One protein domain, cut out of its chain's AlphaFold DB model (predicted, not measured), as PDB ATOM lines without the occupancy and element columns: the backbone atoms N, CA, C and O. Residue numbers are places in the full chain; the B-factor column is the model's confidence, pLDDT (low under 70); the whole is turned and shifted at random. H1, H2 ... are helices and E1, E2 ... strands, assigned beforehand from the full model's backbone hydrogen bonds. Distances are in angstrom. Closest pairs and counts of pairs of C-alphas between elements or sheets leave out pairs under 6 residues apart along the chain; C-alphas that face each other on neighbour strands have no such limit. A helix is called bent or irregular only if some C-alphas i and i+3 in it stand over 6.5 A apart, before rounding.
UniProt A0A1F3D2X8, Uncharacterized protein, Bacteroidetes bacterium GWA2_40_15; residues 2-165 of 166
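What this domain is: This is residues 2 to 165 of the 166 residues of an uncharacterized protein of Bacteroidetes bacterium GWA2_40_15 (UniProt A0A1F3D2X8). A long helix, H1, sticks out of a compact body with its residues 2 to 22; in the body a twisted, curled sheet of six strands has the short pair of strands E5 and E8 crossing the inner side of its curl, E8 nearer to it. H3 packs on E5 and on residues 27 to 37 of H1, and the small H2 sits beside H3 and E5. The printed part has 164 residues, in the order H1 E1 E2 E3 E4 H2 E5 E6 E7 E8 H3, of mixed class, helices and strands. The larger sheet runs E1 E2 E3 E4 E6 E7, all antiparallel, as does the pair E5 E8. The whole is loose, with a radius of gyration of the C-alphas of 19.5 A, and elongated, spanning 75 by 41 by 39 A.

How they stand to each other: Begin with H1, residues 2 to 40, and go on to E1, residues 43 to 45, E2, 50 to 58, E3, 63 to 69, and E4, 74 to 81; these strands form a meander, each the antiparallel neighbour of the one before. H1 only grazes their sheet with residues 27 to 40; its closest C-alphas to E2 are those of Asn 35 and Ser 55, 5.5 A. Find N 43 and O 52 at 3.0 A between E1 and E2, N 55 and O 67 at 2.9 A between E2 and E3, and N 66 and O 78 at 2.9 A between E3 and E4. H2, residues 93 to 96, is not on this sheet. After E5, residues 100 to 105, come E6, 117 to 123, and E7, 128 to 133; look for N 77 and O 120 at 2.8 A between E4 and E6, and N 119 and O 131 at 2.8 A in the hairpin E6 and E7. E8, residues 135 to 139, pairs with E5 through N 103 and O 136 at 2.9 A; its closest C-alphas to E2 are those of Leu 138 and Asn 54, 6.5 A. H3, residues 143 to 163, is irregular: C-alphas 144 and 147 are 8.5 A apart. It touches residues 27 to 37 of H1 at a shallow tilt of 30 degrees, opposite ways, closest at the C-alphas of Ile 34 and Leu 150, 6.5 A. With residues 147 to 151, H3 only just touches H2, with 3 pairs of C-alphas within 8 A, the closest those of Cys 94 and Cys 147, 5.7 A. O i to N i+4 pairs are within hydrogen-bond range in 33 of 35 cases in H1 and 14 of 17 in H3; H2 is too short for one.

Where its parts are: Find C-alpha 2 at (289.979, 250.490, 353.946); from there H1 runs 58.4 A to C-alpha 40. E2 is 26.7 A long, beginning at C-alpha 50 at (292.630, 315.749, 329.226), and E4 is 23.6 A. H3 runs 32.1 A to C-alpha 163 at (287.972, 278.061, 329.486).

The domain as a whole: The two C-alphas farthest apart are those of Lys 2 and Phe 47, 75.5 A. The printed part has no cut; the links E4 to H2 and E5 to E6 are long. The model's pLDDT is under 70 at residues 2 to 23, 89 to 91, 110 to 113, 144, and 164 to 165.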
ATOM      1  N   LYS A   2     290.835 249.305 353.678       47.88
ATOM      2  CA  LYS A   2     289.979 250.490 353.946       47.88
ATOM      3  C   LYS A   2     290.726 251.775 354.369       47.88
ATOM      4  O   LYS A   2     290.296 252.863 354.016       47.88
ATOM      5  N   LYS A   3     291.867 251.666 355.068       46.06
ATOM      6  CA  LYS A   3     292.675 252.829 355.506       46.06
ATOM      7  C   LYS A   3     293.447 253.525 354.370       46.06
ATOM      8  O   LYS A   3     293.669 254.724 354.451       46.06
ATOM      9  N   ALA A   4     293.810 252.797 353.311       52.72
ATOM     10  CA  ALA A   4     294.536 253.361 352.168       52.72
ATOM     11  C   ALA A   4     293.621 254.214 351.269       52.72
ATOM     12  O   ALA A   4     294.037 255.252 350.773       52.72
ATOM     13  N   ILE A   5     292.349 253.821 351.133       55.53
ATOM     14  CA  ILE A   5     291.356 254.538 350.317       55.53
ATOM     15  C   ILE A   5     291.040 255.918 350.922       55.53
ATOM     16  O   ILE A   5     290.961 256.902 350.196       55.53
ATOM     17  N   ILE A   6     290.941 256.019 352.252       52.94
ATOM     18  CA  ILE A   6     290.663 257.291 352.944       52.94
ATOM     19  C   ILE A   6     291.831 258.283 352.792       52.94
ATOM     20  O   ILE A   6     291.600 259.472 352.589       52.94
ATOM     21  N   MET A   7     293.082 257.807 352.826       50.81
ATOM     22  CA  MET A   7     294.265 258.663 352.644       50.81
ATOM     23  C   MET A   7     294.390 259.226 351.220       50.81
ATOM     24  O   MET A   7     294.816 260.368 351.053       50.81
ATOM     25  N   ILE A   8     293.995 258.452 350.202       56.38
ATOM     26  CA  ILE A   8     294.013 258.887 348.794       56.38
ATOM     27  C   ILE A   8     292.944 259.963 348.545       56.38
ATOM     28  O   ILE A   8     293.210 260.964 347.885       56.38
ATOM     29  N   VAL A   9     291.754 259.819 349.138       57.09
ATOM     30  CA  VAL A   9     290.691 260.835 349.032       57.09
ATOM     31  C   VAL A   9     291.100 262.147 349.716       57.09
ATOM     32  O   VAL A   9     290.883 263.221 349.159       57.09
ATOM     33  N   PHE A  10     291.761 262.084 350.878       52.09
ATOM     34  CA  PHE A  10     292.248 263.283 351.570       52.09
ATOM     35  C   PHE A  10     293.364 264.013 350.810       52.09
ATOM     36  O   PHE A  10     293.365 265.240 350.756       52.09
ATOM     37  N   THR A  11     294.293 263.287 350.184       58.38
ATOM     38  CA  THR A  11     295.366 263.907 349.382       58.38
ATOM     39  C   THR A  11     294.836 264.548 348.099       58.38
ATOM     40  O   THR A  11     295.292 265.633 347.737       58.38
ATOM     41  N   LEU A  12     293.819 263.959 347.462       52.50
ATOM     42  CA  LEU A  12     293.138 264.553 346.303       52.50
ATOM     43  C   LEU A  12     292.377 265.842 346.656       52.50
ATOM     44  O   LEU A  12     292.430 266.811 345.899       52.50
ATOM     45  N   LEU A  13     291.722 265.896 347.821       52.06
ATOM     46  CA  LEU A  13     291.007 267.094 348.284       52.06
ATOM     47  C   LEU A  13     291.954 268.268 348.586       52.06
ATOM     48  O   LEU A  13     291.657 269.406 348.226       52.06
ATOM     49  N   ILE A  14     293.114 267.999 349.193       57.09
ATOM     50  CA  ILE A  14     294.108 269.035 349.522       57.09
ATOM     51  C   ILE A  14     294.808 269.551 348.250       57.09
ATOM     52  O   ILE A  14     295.042 270.753 348.114       57.09
ATOM     53  N   ALA A  15     295.097 268.673 347.284       55.56
ATOM     54  CA  ALA A  15     295.653 269.079 345.992       55.56
ATOM     55  C   ALA A  15     294.667 269.943 345.180       55.56
ATOM     56  O   ALA A  15     295.071 270.952 344.603       55.56
ATOM     57  N   GLY A  16     293.372 269.599 345.195       51.94
ATOM     58  CA  GLY A  16     292.324 270.379 344.527       51.94
ATOM     59  C   GLY A  16     292.158 271.792 345.100       51.94
ATOM     60  O   GLY A  16     292.026 272.749 344.340       51.94
ATOM     61  N   GLN A  17     292.237 271.953 346.425       52.78
ATOM     62  CA  GLN A  17     292.136 273.269 347.072       52.78
ATOM     63  C   GLN A  17     293.334 274.176 346.762       52.78
ATOM     64  O   GLN A  17     293.155 275.358 346.467       52.78
ATOM     65  N   ASN A  18     294.553 273.631 346.770       56.69
ATOM     66  CA  ASN A  18     295.753 274.399 346.428       56.69
ATOM     67  C   ASN A  18     295.768 274.825 344.954       56.69
ATOM     68  O   ASN A  18     296.211 275.929 344.636       56.69
ATOM     69  N   TYR A  19     295.241 273.984 344.061       56.91
ATOM     70  CA  TYR A  19     295.126 274.300 342.640       56.91
ATOM     71  C   TYR A  19     294.117 275.430 342.376       56.91
ATOM     72  O   TYR A  19     294.443 276.383 341.669       56.91
ATOM     73  N   LEU A  20     292.937 275.389 343.005       55.84
ATOM     74  CA  LEU A  20     291.920 276.447 342.890       55.84
ATOM     75  C   LEU A  20     292.410 277.791 343.458       55.84
ATOM     76  O   LEU A  20     292.241 278.834 342.824       55.84
ATOM     77  N   ASN A  21     293.084 277.770 344.612       59.03
ATOM     78  CA  ASN A  21     293.675 278.973 345.203       59.03
ATOM     79  C   ASN A  21     294.790 279.555 344.323       59.03
ATOM     80  O   ASN A  21     294.846 280.766 344.122       59.03
ATOM     81  N   SER A  22     295.644 278.707 343.742       58.00
ATOM     82  CA  SER A  22     296.700 279.146 342.822       58.00
ATOM     83  C   SER A  22     296.138 279.748 341.529       58.00
ATOM     84  O   SER A  22     296.658 280.759 341.052       58.00
ATOM     85  N   GLN A  23     295.044 279.196 340.987       62.34
ATOM     86  CA  GLN A  23     294.364 279.775 339.825       62.34
ATOM     87  C   GLN A  23     293.785 281.165 340.120       62.34
ATOM     88  O   GLN A  23     293.953 282.071 339.302       62.34
ATOM     89  N   SER A  24     293.157 281.341 341.286       75.12
ATOM     90  CA  SER A  24     292.605 282.627 341.732       75.12
ATOM     91  C   SER A  24     293.690 283.699 341.908       75.12
ATOM     92  O   SER A  24     293.545 284.819 341.418       75.12
ATOM     93  N   VAL A  25     294.834 283.344 342.510       82.44
ATOM     94  CA  VAL A  25     295.975 284.263 342.674       82.44
ATOM     95  C   VAL A  25     296.557 284.675 341.322       82.44
ATOM     96  O   VAL A  25     296.653 285.865 341.039       82.44
ATOM     97  N   ALA A  26     296.858 283.717 340.441       82.75
ATOM     98  CA  ALA A  26     297.421 284.022 339.125       82.75
ATOM     99  C   ALA A  26     296.452 284.828 338.236       82.75
ATOM    100  O   ALA A  26     296.880 285.571 337.349       82.75
ATOM    101  N   PHE A  27     295.140 284.654 338.421       87.56
ATOM    102  CA  PHE A  27     294.118 285.464 337.759       87.56
ATOM    103  C   PHE A  27     294.170 286.918 338.236       87.56
ATOM    104  O   PHE A  27     294.265 287.827 337.414       87.56
ATOM    105  N   LYS A  28     294.197 287.126 339.556       88.25
ATOM    106  CA  LYS A  28     294.302 288.456 340.158       88.25
ATOM    107  C   LYS A  28     295.599 289.169 339.770       88.25
ATOM    108  O   LYS A  28     295.551 290.314 339.346       88.25
ATOM    109  N   GLU A  29     296.734 288.477 339.806       90.69
ATOM    110  CA  GLU A  29     298.022 289.030 339.363       90.69
ATOM    111  C   GLU A  29     298.000 289.457 337.888       90.69
ATOM    112  O   GLU A  29     298.614 290.457 337.512       90.69
ATOM    113  N   SER A  30     297.266 288.724 337.040       91.75
ATOM    114  CA  SER A  30     297.095 289.093 335.631       91.75
ATOM    115  C   SER A  30     296.292 290.392 335.487       91.75
ATOM    116  O   SER A  30     296.693 291.262 334.713       91.75
ATOM    117  N   LEU A  31     295.203 290.544 336.250       94.94
ATOM    118  CA  LEU A  31     294.404 291.775 336.306       94.94
ATOM    119  C   LEU A  31     295.211 292.961 336.842       94.94
ATOM    120  O   LEU A  31     295.262 294.010 336.200       94.94
ATOM    121  N   ASP A  32     295.901 292.778 337.967       95.69
ATOM    122  CA  ASP A  32     296.731 293.810 338.591       95.69
ATOM    123  C   ASP A  32     297.845 294.269 337.636       95.69
ATOM    124  O   ASP A  32     298.098 295.467 337.495       95.69
ATOM    125  N   SER A  33     298.471 293.335 336.908       96.06
ATOM    126  CA  SER A  33     299.479 293.658 335.895       96.06
ATOM    127  C   SER A  33     298.912 294.476 334.733       96.06
ATOM    128  O   SER A  33     299.581 295.405 334.281       96.06
ATOM    129  N   ILE A  34     297.713 294.151 334.240       96.94
ATOM    130  CA  ILE A  34     297.054 294.915 333.170       96.94
ATOM    131  C   ILE A  34     296.732 296.334 333.656       96.94
ATOM    132  O   ILE A  34     297.092 297.310 332.996       96.94
ATOM    133  N   ASN A  35     296.129 296.456 334.838       97.62
ATOM    134  CA  ASN A  35     295.772 297.746 335.424       97.62
ATOM    135  C   ASN A  35     296.998 298.615 335.730       97.62
ATOM    136  O   ASN A  35     296.946 299.831 335.547       97.62
ATOM    137  N   ALA A  36     298.123 298.017 336.131       96.12
ATOM    138  CA  ALA A  36     299.375 298.745 336.319       96.12
ATOM    139  C   ALA A  36     299.886 299.367 335.006       96.12
ATOM    140  O   ALA A  36     300.299 300.528 335.001       96.12
ATOM    141  N   ILE A  37     299.813 298.627 333.892       95.50
ATOM    142  CA  ILE A  37     300.206 299.130 332.565       95.50
ATOM    143  C   ILE A  37     299.283 300.271 332.132       95.50
ATOM    144  O   ILE A  37     299.777 301.320 331.719       95.50
ATOM    145  N   LEU A  38     297.964 300.094 332.259       96.00
ATOM    146  CA  LEU A  38     296.981 301.118 331.896       96.00
ATOM    147  C   LEU A  38     297.167 302.400 332.718       96.00
ATOM    148  O   LEU A  38     297.217 303.494 332.159       96.00
ATOM    149  N   LYS A  39     297.368 302.270 334.035       94.69
ATOM    150  CA  LYS A  39     297.606 303.404 334.937       94.69
ATOM    151  C   LYS A  39     298.873 304.185 334.583       94.69
ATOM    152  O   LYS A  39     298.883 305.407 334.689       94.69
ATOM    153  N   ALA A  40     299.940 303.492 334.183       94.19
ATOM    154  CA  ALA A  40     301.195 304.122 333.779       94.19
ATOM    155  C   ALA A  40     301.121 304.797 332.397       94.19
ATOM    156  O   ALA A  40     301.990 305.605 332.070       94.19
ATOM    157  N   ASN A  41     300.110 304.476 331.585       95.69
ATOM    158  CA  ASN A  41     300.005 304.922 330.197       95.69
ATOM    159  C   ASN A  41     298.597 305.458 329.872       95.69
ATOM    160  O   ASN A  41     297.938 304.920 328.975       95.69
ATOM    161  N   PRO A  42     298.126 306.519 330.556       95.25
ATOM    162  CA  PRO A  42     296.815 307.101 330.283       95.25
ATOM    163  C   PRO A  42     296.712 307.602 328.840       95.25
ATOM    164  O   PRO A  42     297.697 308.045 328.238       95.25
ATOM    165  N   TYR A  43     295.504 307.550 328.285       94.50
ATOM    166  CA  TYR A  43     295.219 308.169 326.996       94.50
ATOM    167  C   TYR A  43     295.176 309.692 327.166       94.50
ATOM    168  O   TYR A  43     294.537 310.189 328.089       94.50
ATOM    169  N   HIS A  44     295.857 310.429 326.290       93.00
ATOM    170  CA  HIS A  44     295.870 311.894 326.298       93.00
ATOM    171  C   HIS A  44     295.098 312.407 325.090       93.00
ATOM    172  O   HIS A  44     295.501 312.179 323.948       93.00
ATOM    173  N   ASP A  45     293.988 313.090 325.354       89.00
ATOM    174  CA  ASP A  45     293.283 313.874 324.350       89.00
ATOM    175  C   ASP A  45     293.938 315.254 324.253       89.00
ATOM    176  O   ASP A  45     293.700 316.133 325.082       89.00
ATOM    177  N   GLY A  46     294.769 315.437 323.227       87.06
ATOM    178  CA  GLY A  46     295.490 316.687 323.005       87.06
ATOM    179  C   GLY A  46     294.604 317.871 322.602       87.06
ATOM    180  O   GLY A  46     295.086 318.998 322.643       87.06
ATOM    181  N   PHE A  47     293.341 317.650 322.216       88.12
ATOM    182  CA  PHE A  47     292.426 318.748 321.890       88.12
ATOM    183  C   PHE A  47     291.903 319.435 323.155       88.12
ATOM    184  O   PHE A  47     291.924 320.660 323.243       88.12
ATOM    185  N   ASN A  48     291.476 318.645 324.141       87.62
ATOM    186  CA  ASN A  48     290.963 319.152 325.417       87.62
ATOM    187  C   ASN A  48     292.038 319.234 326.517       87.62
ATOM    188  O   ASN A  48     291.752 319.724 327.606       87.62
ATOM    189  N   ASP A  49     293.251 318.742 326.245       90.50
ATOM    190  CA  ASP A  49     294.342 318.549 327.211       90.50
ATOM    191  C   ASP A  49     293.915 317.726 328.443       90.50
ATOM    192  O   ASP A  49     294.204 318.051 329.595       90.50
ATOM    193  N   VAL A  50     293.186 316.633 328.191       91.88
ATOM    194  CA  VAL A  50     292.630 315.749 329.226       91.88
ATOM    195  C   VAL A  50     293.295 314.378 329.178       91.88
ATOM    196  O   VAL A  50     293.523 313.805 328.112       91.88
ATOM    197  N   TYR A  51     293.570 313.827 330.360       94.44
ATOM    198  CA  TYR A  51     294.059 312.462 330.528       94.44
ATOM    199  C   TYR A  51     292.928 311.540 330.976       94.44
ATOM    200  O   TYR A  51     292.292 311.782 332.002       94.44
ATOM    201  N   PHE A  52     292.729 310.461 330.224       95.06
ATOM    202  CA  PHE A  52     291.780 309.400 330.523       95.06
ATOM    203  C   PHE A  52     292.521 308.175 331.058       95.06
ATOM    204  O   PHE A  52     293.444 307.646 330.430       95.06
ATOM    205  N   TYR A  53     292.087 307.717 332.224       96.31
ATOM    206  CA  TYR A  53     292.618 306.563 332.929       96.31
ATOM    207  C   TYR A  53     291.626 305.418 332.800       96.31
ATOM    208  O   TYR A  53     290.517 305.489 333.332       96.31
ATOM    209  N   ASN A  54     292.040 304.369 332.094       96.19
ATOM    210  CA  ASN A  54     291.276 303.136 331.986       96.19
ATOM    211  C   ASN A  54     291.720 302.137 333.059       96.19
ATOM    212  O   ASN A  54     292.910 302.012 333.357       96.19
ATOM    213  N   SER A  55     290.770 301.393 333.604       97.31
ATOM    214  CA  SER A  55     291.008 300.200 334.409       97.31
ATOM    215  C   SER A  55     290.007 299.118 334.028       97.31
ATOM    216  O   SER A  55     288.962 299.403 333.439       97.31
ATOM    217  N   ILE A  56     290.348 297.869 334.328       97.94
ATOM    218  CA  ILE A  56     289.490 296.719 334.077       97.94
ATOM    219  C   ILE A  56     289.295 295.876 335.329       97.94
ATOM    220  O   ILE A  56     290.184 295.787 336.178       97.94
ATOM    221  N   ASP A  57     288.166 295.186 335.377       97.00
ATOM    222  CA  ASP A  57     287.910 294.084 336.293       97.00
ATOM    223  C   ASP A  57     287.082 293.002 335.583       97.00
ATOM    224  O   ASP A  57     286.489 293.254 334.530       97.00
ATOM    225  N   ILE A  58     287.051 291.794 336.144       95.00
ATOM    226  CA  ILE A  58     286.164 290.718 335.702       95.00
ATOM    227  C   ILE A  58     285.227 290.347 336.846       95.00
ATOM    228  O   ILE A  58     285.669 289.899 337.904       95.00
ATOM    229  N   THR A  59     283.924 290.480 336.614       91.56
ATOM    230  CA  THR A  59     282.913 290.137 337.618       91.56
ATOM    231  C   THR A  59     282.818 288.618 337.830       91.56
ATOM    232  O   THR A  59     283.226 287.835 336.960       91.56
ATOM    233  N   PRO A  60     282.238 288.152 338.954       88.62
ATOM    234  CA  PRO A  60     281.927 286.732 339.157       88.62
ATOM    235  C   PRO A  60     281.079 286.120 338.028       88.62
ATOM    236  O   PRO A  60     281.221 284.940 337.709       88.62
ATOM    237  N   GLU A  61     280.242 286.931 337.380       90.12
ATOM    238  CA  GLU A  61     279.389 286.572 336.246       90.12
ATOM    239  C   GLU A  61     280.140 286.536 334.903       90.12
ATOM    240  O   GLU A  61     279.519 286.347 333.854       90.12
ATOM    241  N   LYS A  62     281.475 286.662 334.924       92.12
ATOM    242  CA  LYS A  62     282.355 286.666 333.743       92.12
ATOM    243  C   LYS A  62     282.105 287.856 332.812       92.12
ATOM    244  O   LYS A  62     282.291 287.760 331.593       92.12
ATOM    245  N   GLU A  63     281.697 288.983 333.384       94.88
ATOM    246  CA  GLU A  63     281.573 290.241 332.659       94.88
ATOM    247  C   GLU A  63     282.896 290.995 332.712       94.88
ATOM    248  O   GLU A  63     283.525 291.097 333.763       94.88
ATOM    249  N   LEU A  64     283.315 291.530 331.570       96.25
ATOM    250  CA  LEU A  64     284.342 292.550 331.515       96.25
ATOM    251  C   LEU A  64     283.727 293.857 332.011       96.25
ATOM    252  O   LEU A  64     282.756 294.351 331.435       96.25
ATOM    253  N   TYR A  65     284.327 294.404 333.057       97.06
ATOM    254  CA  TYR A  65     284.071 295.738 333.570       97.06
ATOM    255  C   TYR A  65     285.230 296.637 333.143       97.06
ATOM    256  O   TYR A  65     286.380 296.322 333.435       97.06
ATOM    257  N   VAL A  66     284.950 297.743 332.458       97.75
ATOM    258  CA  VAL A  66     285.943 298.776 332.133       97.75
ATOM    259  C   VAL A  66     285.495 300.083 332.750       97.75
ATOM    260  O   VAL A  66     284.389 300.539 332.481       97.75
ATOM    261  N   GLU A  67     286.360 300.707 333.537       97.38
ATOM    262  CA  GLU A  67     286.144 302.061 334.030       97.38
ATOM    263  C   GLU A  67     287.088 303.022 333.320       97.38
ATOM    264  O   GLU A  67     288.300 302.813 333.300       97.38
ATOM    265  N   MET A  68     286.526 304.094 332.773       96.56
ATOM    266  CA  MET A  68     287.257 305.213 332.201       96.56
ATOM    267  C   MET A  68     286.973 306.458 333.038       96.56
ATOM    268  O   MET A  68     285.854 306.973 333.061       96.56
ATOM    269  N   SER A  69     288.001 306.952 333.719       95.00
ATOM    270  CA  SER A  69     287.933 308.158 334.545       95.00
ATOM    271  C   SER A  69     288.863 309.244 334.015       95.00
ATOM    272  O   SER A  69     289.850 308.973 333.329       95.00
ATOM    273  N   PHE A  70     288.545 310.490 334.329       93.19
ATOM    274  CA  PHE A  70     289.373 311.663 334.070       93.19
ATOM    275  C   PHE A  70     289.108 312.682 335.186       93.19
ATOM    276  O   PHE A  70     288.248 312.454 336.031       93.19
ATOM    277  N   GLY A  71     289.837 313.799 335.223       87.44
ATOM    278  CA  GLY A  71     289.687 314.823 336.272       87.44
ATOM    279  C   GLY A  71     288.392 315.652 336.215       87.44
ATOM    280  O   GLY A  71     288.411 316.802 336.641       87.44
ATOM    281  N   GLY A  72     287.318 315.125 335.623       88.81
ATOM    282  CA  GLY A  72     286.023 315.789 335.476       88.81
ATOM    283  C   GLY A  72     284.928 315.191 336.367       88.81
ATOM    284  O   GLY A  72     285.192 314.264 337.125       88.81
ATOM    285  N   PRO A  73     283.681 315.690 336.248       92.94
ATOM    286  CA  PRO A  73     282.602 315.424 337.204       92.94
ATOM    287  C   PRO A  73     281.882 314.085 336.983       92.94
ATOM    288  O   PRO A  73     280.805 313.854 337.536       92.94
ATOM    289  N   PHE A  74     282.426 313.219 336.128       94.12
ATOM    290  CA  PHE A  74     281.857 311.911 335.850       94.12
ATOM    291  C   PHE A  74     282.929 310.905 335.454       94.12
ATOM    292  O   PHE A  74     284.040 311.248 335.046       94.12
ATOM    293  N   LYS A  75     282.549 309.634 335.514       95.50
ATOM    294  CA  LYS A  75     283.297 308.521 334.931       95.50
ATOM    295  C   LYS A  75     282.385 307.666 334.071       95.50
ATOM    296  O   LYS A  75     281.179 307.616 334.303       95.50
ATOM    297  N   TRP A  76     282.973 306.975 333.108       96.56
ATOM    298  CA  TRP A  76     282.280 305.964 332.325       96.56
ATOM    299  C   TRP A  76     282.599 304.578 332.848       96.56
ATOM    300  O   TRP A  76     283.745 304.265 333.169       96.56
ATOM    301  N   VAL A  77     281.575 303.743 332.899       96.81
ATOM    302  CA  VAL A  77     281.668 302.330 333.222       96.81
ATOM    303  C   VAL A  77     281.032 301.549 332.090       96.81
ATOM    304  O   VAL A  77     279.890 301.797 331.723       96.81
ATOM    305  N   TYR A  78     281.754 300.578 331.556       97.31
ATOM    306  CA  TYR A  78     281.268 299.677 330.525       97.31
ATOM    307  C   TYR A  78     281.227 298.262 331.083       97.31
ATOM    308  O   TYR A  78     282.196 297.803 331.689       97.31
ATOM    309  N   LYS A  79     280.115 297.565 330.868       96.62
ATOM    310  CA  LYS A  79     279.915 296.175 331.287       96.62
ATOM    311  C   LYS A  79     279.449 295.332 330.116       96.62
ATOM    312  O   LYS A  79     278.551 295.732 329.376       96.62
ATOM    313  N   VAL A  80     280.049 294.159 329.956       95.75
ATOM    314  CA  VAL A  80     279.684 293.209 328.901       95.75
ATOM    315  C   VAL A  80     280.104 291.796 329.270       95.75
ATOM    316  O   VAL A  80     281.197 291.584 329.790       95.75
ATOM    317  N   LYS A  81     279.283 290.796 328.953       94.56
ATOM    318  CA  LYS A  81     279.704 289.396 329.060       94.56
ATOM    319  C   LYS A  81     280.804 289.107 328.049       94.56
ATOM    320  O   LYS A  81     280.618 289.306 326.851       94.56
ATOM    321  N   ILE A  82     281.931 288.562 328.507       93.25
ATOM    322  CA  ILE A  82     283.064 288.253 327.615       93.25
ATOM    323  C   ILE A  82     282.649 287.276 326.502       93.25
ATOM    324  O   ILE A  82     283.161 287.353 325.387       93.25
ATOM    325  N   SER A  83     281.685 286.385 326.767       92.44
ATOM    326  CA  SER A  83     281.128 285.458 325.773       92.44
ATOM    327  C   SER A  83     280.464 286.141 324.579       92.44
ATOM    328  O   SER A  83     280.384 285.528 323.511       92.44
ATOM    329  N   ASP A  84     280.007 287.378 324.747       92.31
ATOM    330  CA  ASP A  84     279.204 288.099 323.760       92.31
ATOM    331  C   ASP A  84     280.089 288.984 322.867       92.31
ATOM    332  O   ASP A  84     279.636 289.489 321.841       92.31
ATOM    333  N   LEU A  85     281.376 289.115 323.210       91.19
ATOM    334  CA  LEU A  85     282.378 289.833 322.433       91.19
ATOM    335  C   LEU A  85     283.004 288.946 321.349       91.19
ATOM    336  O   LEU A  85     283.372 287.791 321.584       91.19
ATOM    337  N   ASP A  86     283.199 289.509 320.160       88.62
ATOM    338  CA  ASP A  86     284.079 288.949 319.138       88.62
ATOM    339  C   ASP A  86     285.537 289.184 319.548       88.62
ATOM    340  O   ASP A  86     286.163 290.201 319.248       88.62
ATOM    341  N   ILE A  87     286.073 288.203 320.268       82.50
ATOM    342  CA  ILE A  87     287.467 288.155 320.710       82.50
ATOM    343  C   ILE A  87     288.384 287.455 319.691       82.50
ATOM    344  O   ILE A  87     289.433 286.927 320.078       82.50
ATOM    345  N   SER A  88     287.977 287.359 318.415       72.38
ATOM    346  CA  SER A  88     288.696 286.573 317.410       72.38
ATOM    347  C   SER A  88     290.196 286.889 317.387       72.38
ATOM    348  O   SER A  88     290.668 288.008 317.197       72.38
ATOM    349  N   LEU A  89     290.963 285.824 317.592       58.34
ATOM    350  CA  LEU A  89     292.382 285.802 317.939       58.34
ATOM    351  C   LEU A  89     293.336 286.177 316.777       58.34
ATOM    352  O   LEU A  89     294.550 286.031 316.920       58.34
ATOM    353  N   ASN A  90     292.818 286.650 315.641       54.25
ATOM    354  CA  ASN A  90     293.568 286.735 314.379       54.25
ATOM    355  C   ASN A  90     293.697 288.147 313.788       54.25
ATOM    356  O   ASN A  90     294.346 288.300 312.755       54.25
ATOM    357  N   LYS A  91     293.108 289.178 314.407       64.00
ATOM    358  CA  LYS A  91     293.300 290.566 313.962       64.00
ATOM    359  C   LYS A  91     294.497 291.176 314.683       64.00
ATOM    360  O   LYS A  91     294.589 291.118 315.908       64.00
ATOM    361  N   ASP A  92     295.417 291.757 313.921       73.75
ATOM    362  CA  ASP A  92     296.547 292.523 314.449       73.75
ATOM    363  C   ASP A  92     296.054 293.909 314.904       73.75
ATOM    364  O   ASP A  92     296.308 294.929 314.264       73.75
ATOM    365  N   ILE A  93     295.261 293.922 315.985       83.50
ATOM    366  CA  ILE A  93     294.568 295.112 316.511       83.50
ATOM    367  C   ILE A  93     295.564 296.248 316.771       83.50
ATOM    368  O   ILE A  93     295.266 297.402 316.493       83.50
ATOM    369  N   CYS A  94     296.778 295.923 317.218       87.56
ATOM    370  CA  CYS A  94     297.812 296.906 317.529       87.56
ATOM    371  C   CYS A  94     298.456 297.558 316.304       87.56
ATOM    372  O   CYS A  94     299.056 298.626 316.431       87.56
ATOM    373  N   ARG A  95     298.334 296.946 315.122       85.69
ATOM    374  CA  ARG A  95     298.722 297.573 313.856       85.69
ATOM    375  C   ARG A  95     297.663 298.560 313.372       85.69
ATOM    376  O   ARG A  95     298.013 299.588 312.806       85.69
ATOM    377  N   GLU A  96     296.388 298.230 313.563       83.81
ATOM    378  CA  GLU A  96     295.262 299.076 313.146       83.81
ATOM    379  C   GLU A  96     295.040 300.248 314.107       83.81
ATOM    380  O   GLU A  96     294.806 301.371 313.665       83.81
ATOM    381  N   SER A  97     295.164 299.999 315.412       86.44
ATOM    382  CA  SER A  97     295.022 300.994 316.469       86.44
ATOM    383  C   SER A  97     296.118 300.817 317.527       86.44
ATOM    384  O   SER A  97     295.969 300.044 318.474       86.44
ATOM    385  N   PRO A  98     297.259 301.518 317.411       89.25
ATOM    386  CA  PRO A  98     298.364 301.360 318.359       89.25
ATOM    387  C   PRO A  98     298.069 301.941 319.754       89.25
ATOM    388  O   PRO A  98     298.841 301.714 320.686       89.25
ATOM    389  N   ASN A  99     296.988 302.709 319.902       91.44
ATOM    390  CA  ASN A  99     296.584 303.412 321.121       91.44
ATOM    391  C   ASN A  99     295.238 302.931 321.690       91.44
ATOM    392  O   ASN A  99     294.749 303.514 322.660       91.44
ATOM    393  N   SER A 100     294.626 301.895 321.110       92.38
ATOM    394  CA  SER A 100     293.441 301.280 321.700       92.38
ATOM    395  C   SER A 100     293.291 299.802 321.357       92.38
ATOM    396  O   SER A 100     293.735 299.329 320.316       92.38
ATOM    397  N   ILE A 101     292.629 299.062 322.243       93.12
ATOM    398  CA  ILE A 101     292.184 297.692 321.985       93.12
ATOM    399  C   ILE A 101     290.669 297.687 322.108       93.12
ATOM    400  O   ILE A 101     290.132 297.971 323.176       93.12
ATOM    401  N   CYS A 102     289.992 297.385 321.004       91.00
ATOM    402  CA  CYS A 102     288.540 297.381 320.929       91.00
ATOM    403  C   CYS A 102     288.010 295.973 320.690       91.00
ATOM    404  O   CYS A 102     288.548 295.223 319.874       91.00
ATOM    405  N   TRP A 103     286.901 295.663 321.347       90.94
ATOM    406  CA  TRP A 103     286.116 294.466 321.096       90.94
ATOM    407  C   TRP A 103     284.718 294.869 320.678       90.94
ATOM    408  O   TRP A 103     284.105 295.759 321.267       90.94
ATOM    409  N   VAL A 104     284.224 294.213 319.639       90.31
ATOM    410  CA  VAL A 104     282.873 294.417 319.124       90.31
ATOM    411  C   VAL A 104     281.979 293.292 319.614       90.31
ATOM    412  O   VAL A 104     282.444 292.174 319.842       90.31
ATOM    413  N   CYS A 105     280.694 293.566 319.762       91.00
ATOM    414  CA  CYS A 105     279.710 292.527 320.010       91.00
ATOM    415  C   CYS A 105     279.645 291.561 318.825       91.00
ATOM    416  O   CYS A 105     279.725 291.973 317.663       91.00
ATOM    417  N   LYS A 106     279.476 290.268 319.114       89.38
ATOM    418  CA  LYS A 106     279.187 289.267 318.086       89.38
ATOM    419  C   LYS A 106     277.908 289.653 317.346       89.38
ATOM    420  O   LYS A 106     276.951 290.141 317.944       89.38
ATOM    421  N   GLN A 107     277.899 289.426 316.038       83.38
ATOM    422  CA  GLN A 107     276.689 289.595 315.240       83.38
ATOM    423  C   GLN A 107     275.646 288.553 315.654       83.38
ATOM    424  O   GLN A 107     275.997 287.437 316.044       83.38
ATOM    425  N   SER A 108     274.366 288.913 315.558       75.00
ATOM    426  CA  SER A 108     273.285 287.935 315.674       75.00
ATOM    427  C   SER A 108     273.328 286.946 314.506       75.00
ATOM    428  O   SER A 108     273.919 287.230 313.464       75.00
ATOM    429  N   ASP A 109     272.604 285.830 314.618       71.62
ATOM    430  CA  ASP A 109     272.424 284.876 313.507       71.62
ATOM    431  C   ASP A 109     271.813 285.527 312.247       71.62
ATOM    432  O   ASP A 109     271.947 285.017 311.137       71.62
ATOM    433  N   SER A 110     271.157 286.681 312.410       69.62
ATOM    434  CA  SER A 110     270.612 287.512 311.332       69.62
ATOM    435  C   SER A 110     271.597 288.542 310.756       69.62
ATOM    436  O   SER A 110     271.216 289.312 309.877       69.62
ATOM    437  N   GLY A 111     272.845 288.586 311.237       64.44
ATOM    438  CA  GLY A 111     273.887 289.517 310.787       64.44
ATOM    439  C   GLY A 111     273.706 290.963 311.262       64.44
ATOM    440  O   GLY A 111     274.393 291.859 310.768       64.44
ATOM    441  N   LEU A 112     272.785 291.222 312.198       58.41
ATOM    442  CA  LEU A 112     272.537 292.566 312.721       58.41
ATOM    443  C   LEU A 112     273.539 292.917 313.836       58.41
ATOM    444  O   LEU A 112     273.943 292.030 314.599       58.41
ATOM    445  N   PRO A 113     273.932 294.201 313.971       61.66
ATOM    446  CA  PRO A 113     274.739 294.656 315.098       61.66
ATOM    447  C   PRO A 113     273.975 294.440 316.405       61.66
ATOM    448  O   PRO A 113     272.892 294.993 316.598       61.66
ATOM    449  N   VAL A 114     274.538 293.637 317.302       78.62
ATOM    450  CA  VAL A 114     274.004 293.459 318.653       78.62
ATOM    451  C   VAL A 114     274.641 294.517 319.546       78.62
ATOM    452  O   VAL A 114     275.860 294.666 319.550       78.62
ATOM    453  N   SER A 115     273.834 295.244 320.317       89.00
ATOM    454  CA  SER A 115     274.353 296.074 321.405       89.00
ATOM    455  C   SER A 115     274.408 295.229 322.675       89.00
ATOM    456  O   SER A 115     273.398 295.038 323.345       89.00
ATOM    457  N   CYS A 116     275.578 294.656 322.949       91.50
ATOM    458  CA  CYS A 116     275.840 293.775 324.091       91.50
ATOM    459  C   CYS A 116     276.548 294.491 325.252       91.50
ATOM    460  O   CYS A 116     276.662 293.928 326.339       91.50
ATOM    461  N   VAL A 117     277.034 295.715 325.026       96.00
ATOM    462  CA  VAL A 117     277.737 296.510 326.033       96.00
ATOM    463  C   VAL A 117     276.747 297.465 326.683       96.00
ATOM    464  O   VAL A 117     276.105 298.251 325.991       96.00
ATOM    465  N   GLN A 118     276.658 297.430 328.008       96.69
ATOM    466  CA  GLN A 118     276.007 298.476 328.789       96.69
ATOM    467  C   GLN A 118     277.059 299.517 329.167       96.69
ATOM    468  O   GLN A 118     277.996 299.203 329.900       96.69
ATOM    469  N   ALA A 119     276.898 300.741 328.678       96.62
ATOM    470  CA  ALA A 119     277.677 301.893 329.101       96.62
ATOM    471  C   ALA A 119     276.872 302.701 330.126       96.62
ATOM    472  O   ALA A 119     275.669 302.909 329.964       96.62
ATOM    473  N   GLU A 120     277.531 303.136 331.189       97.25
ATOM    474  CA  GLU A 120     276.951 303.921 332.271       97.25
ATOM    475  C   GLU A 120     277.872 305.102 332.578       97.25
ATOM    476  O   GLU A 120     279.023 304.920 332.978       97.25
ATOM    477  N   MET A 121     277.362 306.315 332.392       97.06
ATOM    478  CA  MET A 121     277.985 307.529 332.900       97.06
ATOM    479  C   MET A 121     277.550 307.702 334.351       97.06
ATOM    480  O   MET A 121     276.354 307.733 334.630       97.06
ATOM    481  N   ILE A 122     278.508 307.818 335.267       96.50
ATOM    482  CA  ILE A 122     278.265 308.007 336.700       96.50
ATOM    483  C   ILE A 122     278.770 309.394 337.085       96.50
ATOM    484  O   ILE A 122     279.972 309.651 336.995       96.50
ATOM    485  N   MET A 123     277.856 310.260 337.514       95.44
ATOM    486  CA  MET A 123     278.141 311.617 337.981       95.44
ATOM    487  C   MET A 123     278.617 311.610 339.443       95.44
ATOM    488  O   MET A 123     278.263 310.723 340.222       95.44
ATOM    489  N   GLU A 124     279.381 312.627 339.848       90.75
ATOM    490  CA  GLU A 124     279.844 312.787 341.240       90.75
ATOM    491  C   GLU A 124     278.707 312.919 342.268       90.75
ATOM    492  O   GLU A 124     278.873 312.532 343.425       90.75
ATOM    493  N   ASP A 125     277.544 313.428 341.857       91.62
ATOM    494  CA  ASP A 125     276.359 313.581 342.709       91.62
ATOM    495  C   ASP A 125     275.544 312.282 342.877       91.62
ATOM    496  O   ASP A 125     274.528 312.266 343.578       91.62
ATOM    497  N   GLY A 126     275.994 311.183 342.264       90.69
ATOM    498  CA  GLY A 126     275.323 309.885 342.277       90.69
ATOM    499  C   GLY A 126     274.294 309.691 341.161       90.69
ATOM    500  O   GLY A 126     273.693 308.616 341.082       90.69
ATOM    501  N   GLY A 127     274.093 310.683 340.286       95.38
ATOM    502  CA  GLY A 127     273.320 310.527 339.057       95.38
ATOM    503  C   GLY A 127     273.954 309.515 338.096       95.38
ATOM    504  O   GLY A 127     275.173 309.329 338.079       95.38
ATOM    505  N   SER A 128     273.128 308.854 337.279       96.75
ATOM    506  CA  SER A 128     273.617 307.957 336.225       96.75
ATOM    507  C   SER A 128     272.787 308.031 334.949       96.75
ATOM    508  O   SER A 128     271.560 308.150 334.999       96.75
ATOM    509  N   GLU A 129     273.461 307.916 333.809       96.62
ATOM    510  CA  GLU A 129     272.843 307.761 332.491       96.62
ATOM    511  C   GLU A 129     273.375 306.494 331.827       96.62
ATOM    512  O   GLU A 129     274.566 306.195 331.909       96.62
ATOM    513  N   LYS A 130     272.484 305.726 331.193       96.75
ATOM    514  CA  LYS A 130     272.807 304.418 330.616       96.75
ATOM    515  C   LYS A 130     272.494 304.385 329.137       96.75
ATOM    516  O   LYS A 130     271.416 304.803 328.721       96.75
ATOM    517  N   GLU A 131     273.388 303.775 328.379       95.00
ATOM    518  CA  GLU A 131     273.190 303.499 326.965       95.00
ATOM    519  C   GLU A 131     273.726 302.117 326.589       95.00
ATOM    520  O   GLU A 131     274.523 301.510 327.307       95.00
ATOM    521  N   ASN A 132     273.256 301.602 325.455       94.06
ATOM    522  CA  ASN A 132     273.756 300.351 324.903       94.06
ATOM    523  C   ASN A 132     274.728 300.656 323.763       94.06
ATOM    524  O   ASN A 132     274.387 301.398 322.843       94.06
ATOM    525  N   ALA A 133     275.891 300.012 323.779       91.44
ATOM    526  CA  ALA A 133     276.908 300.126 322.746       91.44
ATOM    527  C   ALA A 133     277.158 298.777 322.052       91.44
ATOM    528  O   ALA A 133     276.925 297.696 322.602       91.44
ATOM    529  N   SER A 134     277.630 298.850 320.809       90.81
ATOM    530  CA  SER A 134     278.004 297.686 319.992       90.81
ATOM    531  C   SER A 134     279.481 297.307 320.131       90.81
ATOM    532  O   SER A 134     279.926 296.320 319.541       90.81
ATOM    533  N   ASN A 135     280.256 298.082 320.890       91.38
ATOM    534  CA  ASN A 135     281.665 297.837 321.151       91.38
ATOM    535  C   ASN A 135     282.100 298.416 322.505       91.38
ATOM    536  O   ASN A 135     281.388 299.190 323.142       91.38
ATOM    537  N   ILE A 136     283.286 298.004 322.932       92.69
ATOM    538  CA  ILE A 136     283.987 298.504 324.109       92.69
ATOM    539  C   ILE A 136     285.467 298.628 323.754       92.69
ATOM    540  O   ILE A 136     286.035 297.728 323.131       92.69
ATOM    541  N   CYS A 137     286.088 299.744 324.123       92.25
ATOM    542  CA  CYS A 137     287.481 300.037 323.803       92.25
ATOM    543  C   CYS A 137     288.257 300.411 325.061       92.25
ATOM    544  O   CYS A 137     287.801 301.217 325.864       92.25
ATOM    545  N   LEU A 138     289.464 299.867 325.189       94.31
ATOM    546  CA  LEU A 138     290.468 300.348 326.128       94.31
ATOM    547  C   LEU A 138     291.408 301.286 325.396       94.31
ATOM    548  O   LEU A 138     292.154 300.840 324.526       94.31
ATOM    549  N   SER A 139     291.389 302.560 325.769       93.94
ATOM    550  CA  SER A 139     292.298 303.570 325.227       93.94
ATOM    551  C   SER A 139     293.486 303.779 326.162       93.94
ATOM    552  O   SER A 139     293.338 303.827 327.386       93.94
ATOM    553  N   PHE A 140     294.673 303.924 325.592       94.81
ATOM    554  CA  PHE A 140     295.918 304.111 326.335       94.81
ATOM    555  C   PHE A 140     296.932 304.890 325.492       94.81
ATOM    556  O   PHE A 140     296.735 305.142 324.302       94.81
ATOM    557  N   SER A 141     298.043 305.298 326.101       91.12
ATOM    558  CA  SER A 141     299.135 305.920 325.354       91.12
ATOM    559  C   SER A 141     299.783 304.905 324.410       91.12
ATOM    560  O   SER A 141     300.315 303.896 324.860       91.12
ATOM    561  N   GLY A 142     299.831 305.189 323.105       76.81
ATOM    562  CA  GLY A 142     300.557 304.354 322.130       76.81
ATOM    563  C   GLY A 142     302.089 304.399 322.271       76.81
ATOM    564  O   GLY A 142     302.814 303.801 321.475       76.81
ATOM    565  N   ARG A 143     302.612 305.135 323.262       73.69
ATOM    566  CA  ARG A 143     304.046 305.201 323.560       73.69
ATOM    567  C   ARG A 143     304.534 303.839 324.075       73.69
ATOM    568  O   ARG A 143     303.782 303.074 324.663       73.69
ATOM    569  N   ASN A 144     305.813 303.535 323.856       69.94
ATOM    570  CA  ASN A 144     306.491 302.336 324.378       69.94
ATOM    571  C   ASN A 144     305.977 300.972 323.868       69.94
ATOM    572  O   ASN A 144     306.277 299.956 324.485       69.94
ATOM    573  N   LEU A 145     305.241 300.921 322.747       80.50
ATOM    574  CA  LEU A 145     304.764 299.666 322.132       80.50
ATOM    575  C   LEU A 145     303.935 298.773 323.081       80.50
ATOM    576  O   LEU A 145     303.847 297.558 322.885       80.50
ATOM    577  N   ILE A 146     303.281 299.374 324.082       91.06
ATOM    578  CA  ILE A 146     302.546 298.646 325.126       91.06
ATOM    579  C   ILE A 146     301.335 297.879 324.593       91.06
ATOM    580  O   ILE A 146     300.888 296.939 325.243       91.06
ATOM    581  N   CYS A 147     300.810 298.244 323.415       92.19
ATOM    582  CA  CYS A 147     299.625 297.601 322.851       92.19
ATOM    583  C   CYS A 147     299.810 296.087 322.726       92.19
ATOM    584  O   CYS A 147     298.939 295.329 323.138       92.19
ATOM    585  N   ASN A 148     300.956 295.627 322.212       90.38
ATOM    586  CA  ASN A 148     301.196 294.196 322.012       90.38
ATOM    587  C   ASN A 148     301.258 293.438 323.341       90.38
ATOM    588  O   ASN A 148     300.675 292.362 323.470       90.38
ATOM    589  N   GLU A 149     301.939 294.004 324.338       91.94
ATOM    590  CA  GLU A 149     302.001 293.427 325.681       91.94
ATOM    591  C   GLU A 149     300.606 293.360 326.317       91.94
ATOM    592  O   GLU A 149     300.192 292.307 326.810       91.94
ATOM    593  N   LEU A 150     299.866 294.465 326.254       93.38
ATOM    594  CA  LEU A 150     298.529 294.591 326.811       93.38
ATOM    595  C   LEU A 150     297.548 293.631 326.125       93.38
ATOM    596  O   LEU A 150     296.845 292.886 326.805       93.38
ATOM    597  N   ASN A 151     297.558 293.571 324.792       91.50
ATOM    598  CA  ASN A 151     296.738 292.658 324.000       91.50
ATOM    599  C   ASN A 151     297.037 291.197 324.353       91.50
ATOM    600  O   ASN A 151     296.119 290.416 324.587       91.50
ATOM    601  N   ASN A 152     298.311 290.815 324.479       90.19
ATOM    602  CA  ASN A 152     298.679 289.455 324.874       90.19
ATOM    603  C   ASN A 152     298.165 289.096 326.278       90.19
ATOM    604  O   ASN A 152     297.609 288.010 326.468       90.19
ATOM    605  N   LYS A 153     298.294 290.008 327.250       92.94
ATOM    606  CA  LYS A 153     297.786 289.807 328.618       92.94
ATOM    607  C   LYS A 153     296.258 289.706 328.653       92.94
ATOM    608  O   LYS A 153     295.729 288.799 329.292       92.94
ATOM    609  N   LEU A 154     295.554 290.574 327.926       93.06
ATOM    610  CA  LEU A 154     294.091 290.555 327.810       93.06
ATOM    611  C   LEU A 154     293.586 289.266 327.157       93.06
ATOM    612  O   LEU A 154     292.656 288.639 327.657       93.06
ATOM    613  N   ARG A 155     294.237 288.812 326.082       89.38
ATOM    614  CA  ARG A 155     293.893 287.550 325.411       89.38
ATOM    615  C   ARG A 155     294.070 286.353 326.334       89.38
ATOM    616  O   ARG A 155     293.216 285.469 326.362       89.38
ATOM    617  N   TYR A 156     295.150 286.333 327.110       88.94
ATOM    618  CA  TYR A 156     295.371 285.298 328.112       88.94
ATOM    619  C   TYR A 156     294.295 285.314 329.207       88.94
ATOM    620  O   TYR A 156     293.749 284.264 329.552       88.94
ATOM    621  N   LEU A 157     293.952 286.505 329.709       91.44
ATOM    622  CA  LEU A 157     292.896 286.697 330.699       91.44
ATOM    623  C   LEU A 157     291.546 286.184 330.177       91.44
ATOM    624  O   LEU A 157     290.921 285.346 330.822       91.44
ATOM    625  N   PHE A 158     291.125 286.609 328.983       91.12
ATOM    626  CA  PHE A 158     289.849 286.190 328.392       91.12
ATOM    627  C   PHE A 158     289.818 284.696 328.078       91.12
ATOM    628  O   PHE A 158     288.812 284.039 328.339       91.12
ATOM    629  N   GLY A 159     290.930 284.131 327.600       88.12
ATOM    630  CA  GLY A 159     291.064 282.688 327.406       88.12
ATOM    631  C   GLY A 159     290.816 281.909 328.700       88.12
ATOM    632  O   GLY A 159     290.097 280.914 328.687       88.12
ATOM    633  N   ARG A 160     291.335 282.384 329.839       87.06
ATOM    634  CA  ARG A 160     291.064 281.778 331.154       87.06
ATOM    635  C   ARG A 160     289.601 281.913 331.571       87.06
ATOM    636  O   ARG A 160     289.022 280.928 332.018       87.06
ATOM    637  N   VAL A 161     288.995 283.090 331.405       88.75
ATOM    638  CA  VAL A 161     287.577 283.317 331.753       88.75
ATOM    639  C   VAL A 161     286.657 282.375 330.971       88.75
ATOM    640  O   VAL A 161     285.753 281.765 331.547       88.75
ATOM    641  N   LEU A 162     286.914 282.218 329.672       86.62
ATOM    642  CA  LEU A 162     286.111 281.371 328.794       86.62
ATOM    643  C   LEU A 162     286.366 279.876 329.022       86.62
ATOM    644  O   LEU A 162     285.408 279.106 329.036       86.62
ATOM    645  N   ASN A 163     287.616 279.467 329.270       79.12
ATOM    646  CA  ASN A 163     287.972 278.061 329.486       79.12
ATOM    647  C   ASN A 163     287.641 277.543 330.895       79.12
ATOM    648  O   ASN A 163     287.385 276.353 331.040       79.12
ATOM    649  N   ASN A 164     287.547 278.405 331.915       63.25
ATOM    650  CA  ASN A 164     287.031 278.054 333.251       63.25
ATOM    651  C   ASN A 164     285.492 277.861 333.254       63.25
ATOM    652  O   ASN A 164     284.799 278.218 334.209       63.25
ATOM    653  N   SER A 165     284.928 277.383 332.144       45.47
ATOM    654  CA  SER A 165     283.500 277.085 331.955       45.47
ATOM    655  C   SER A 165     283.241 275.590 331.729       45.47
ATOM    656  O   SER A 165     282.123 275.235 331.364       45.47
TER     657      SER A 165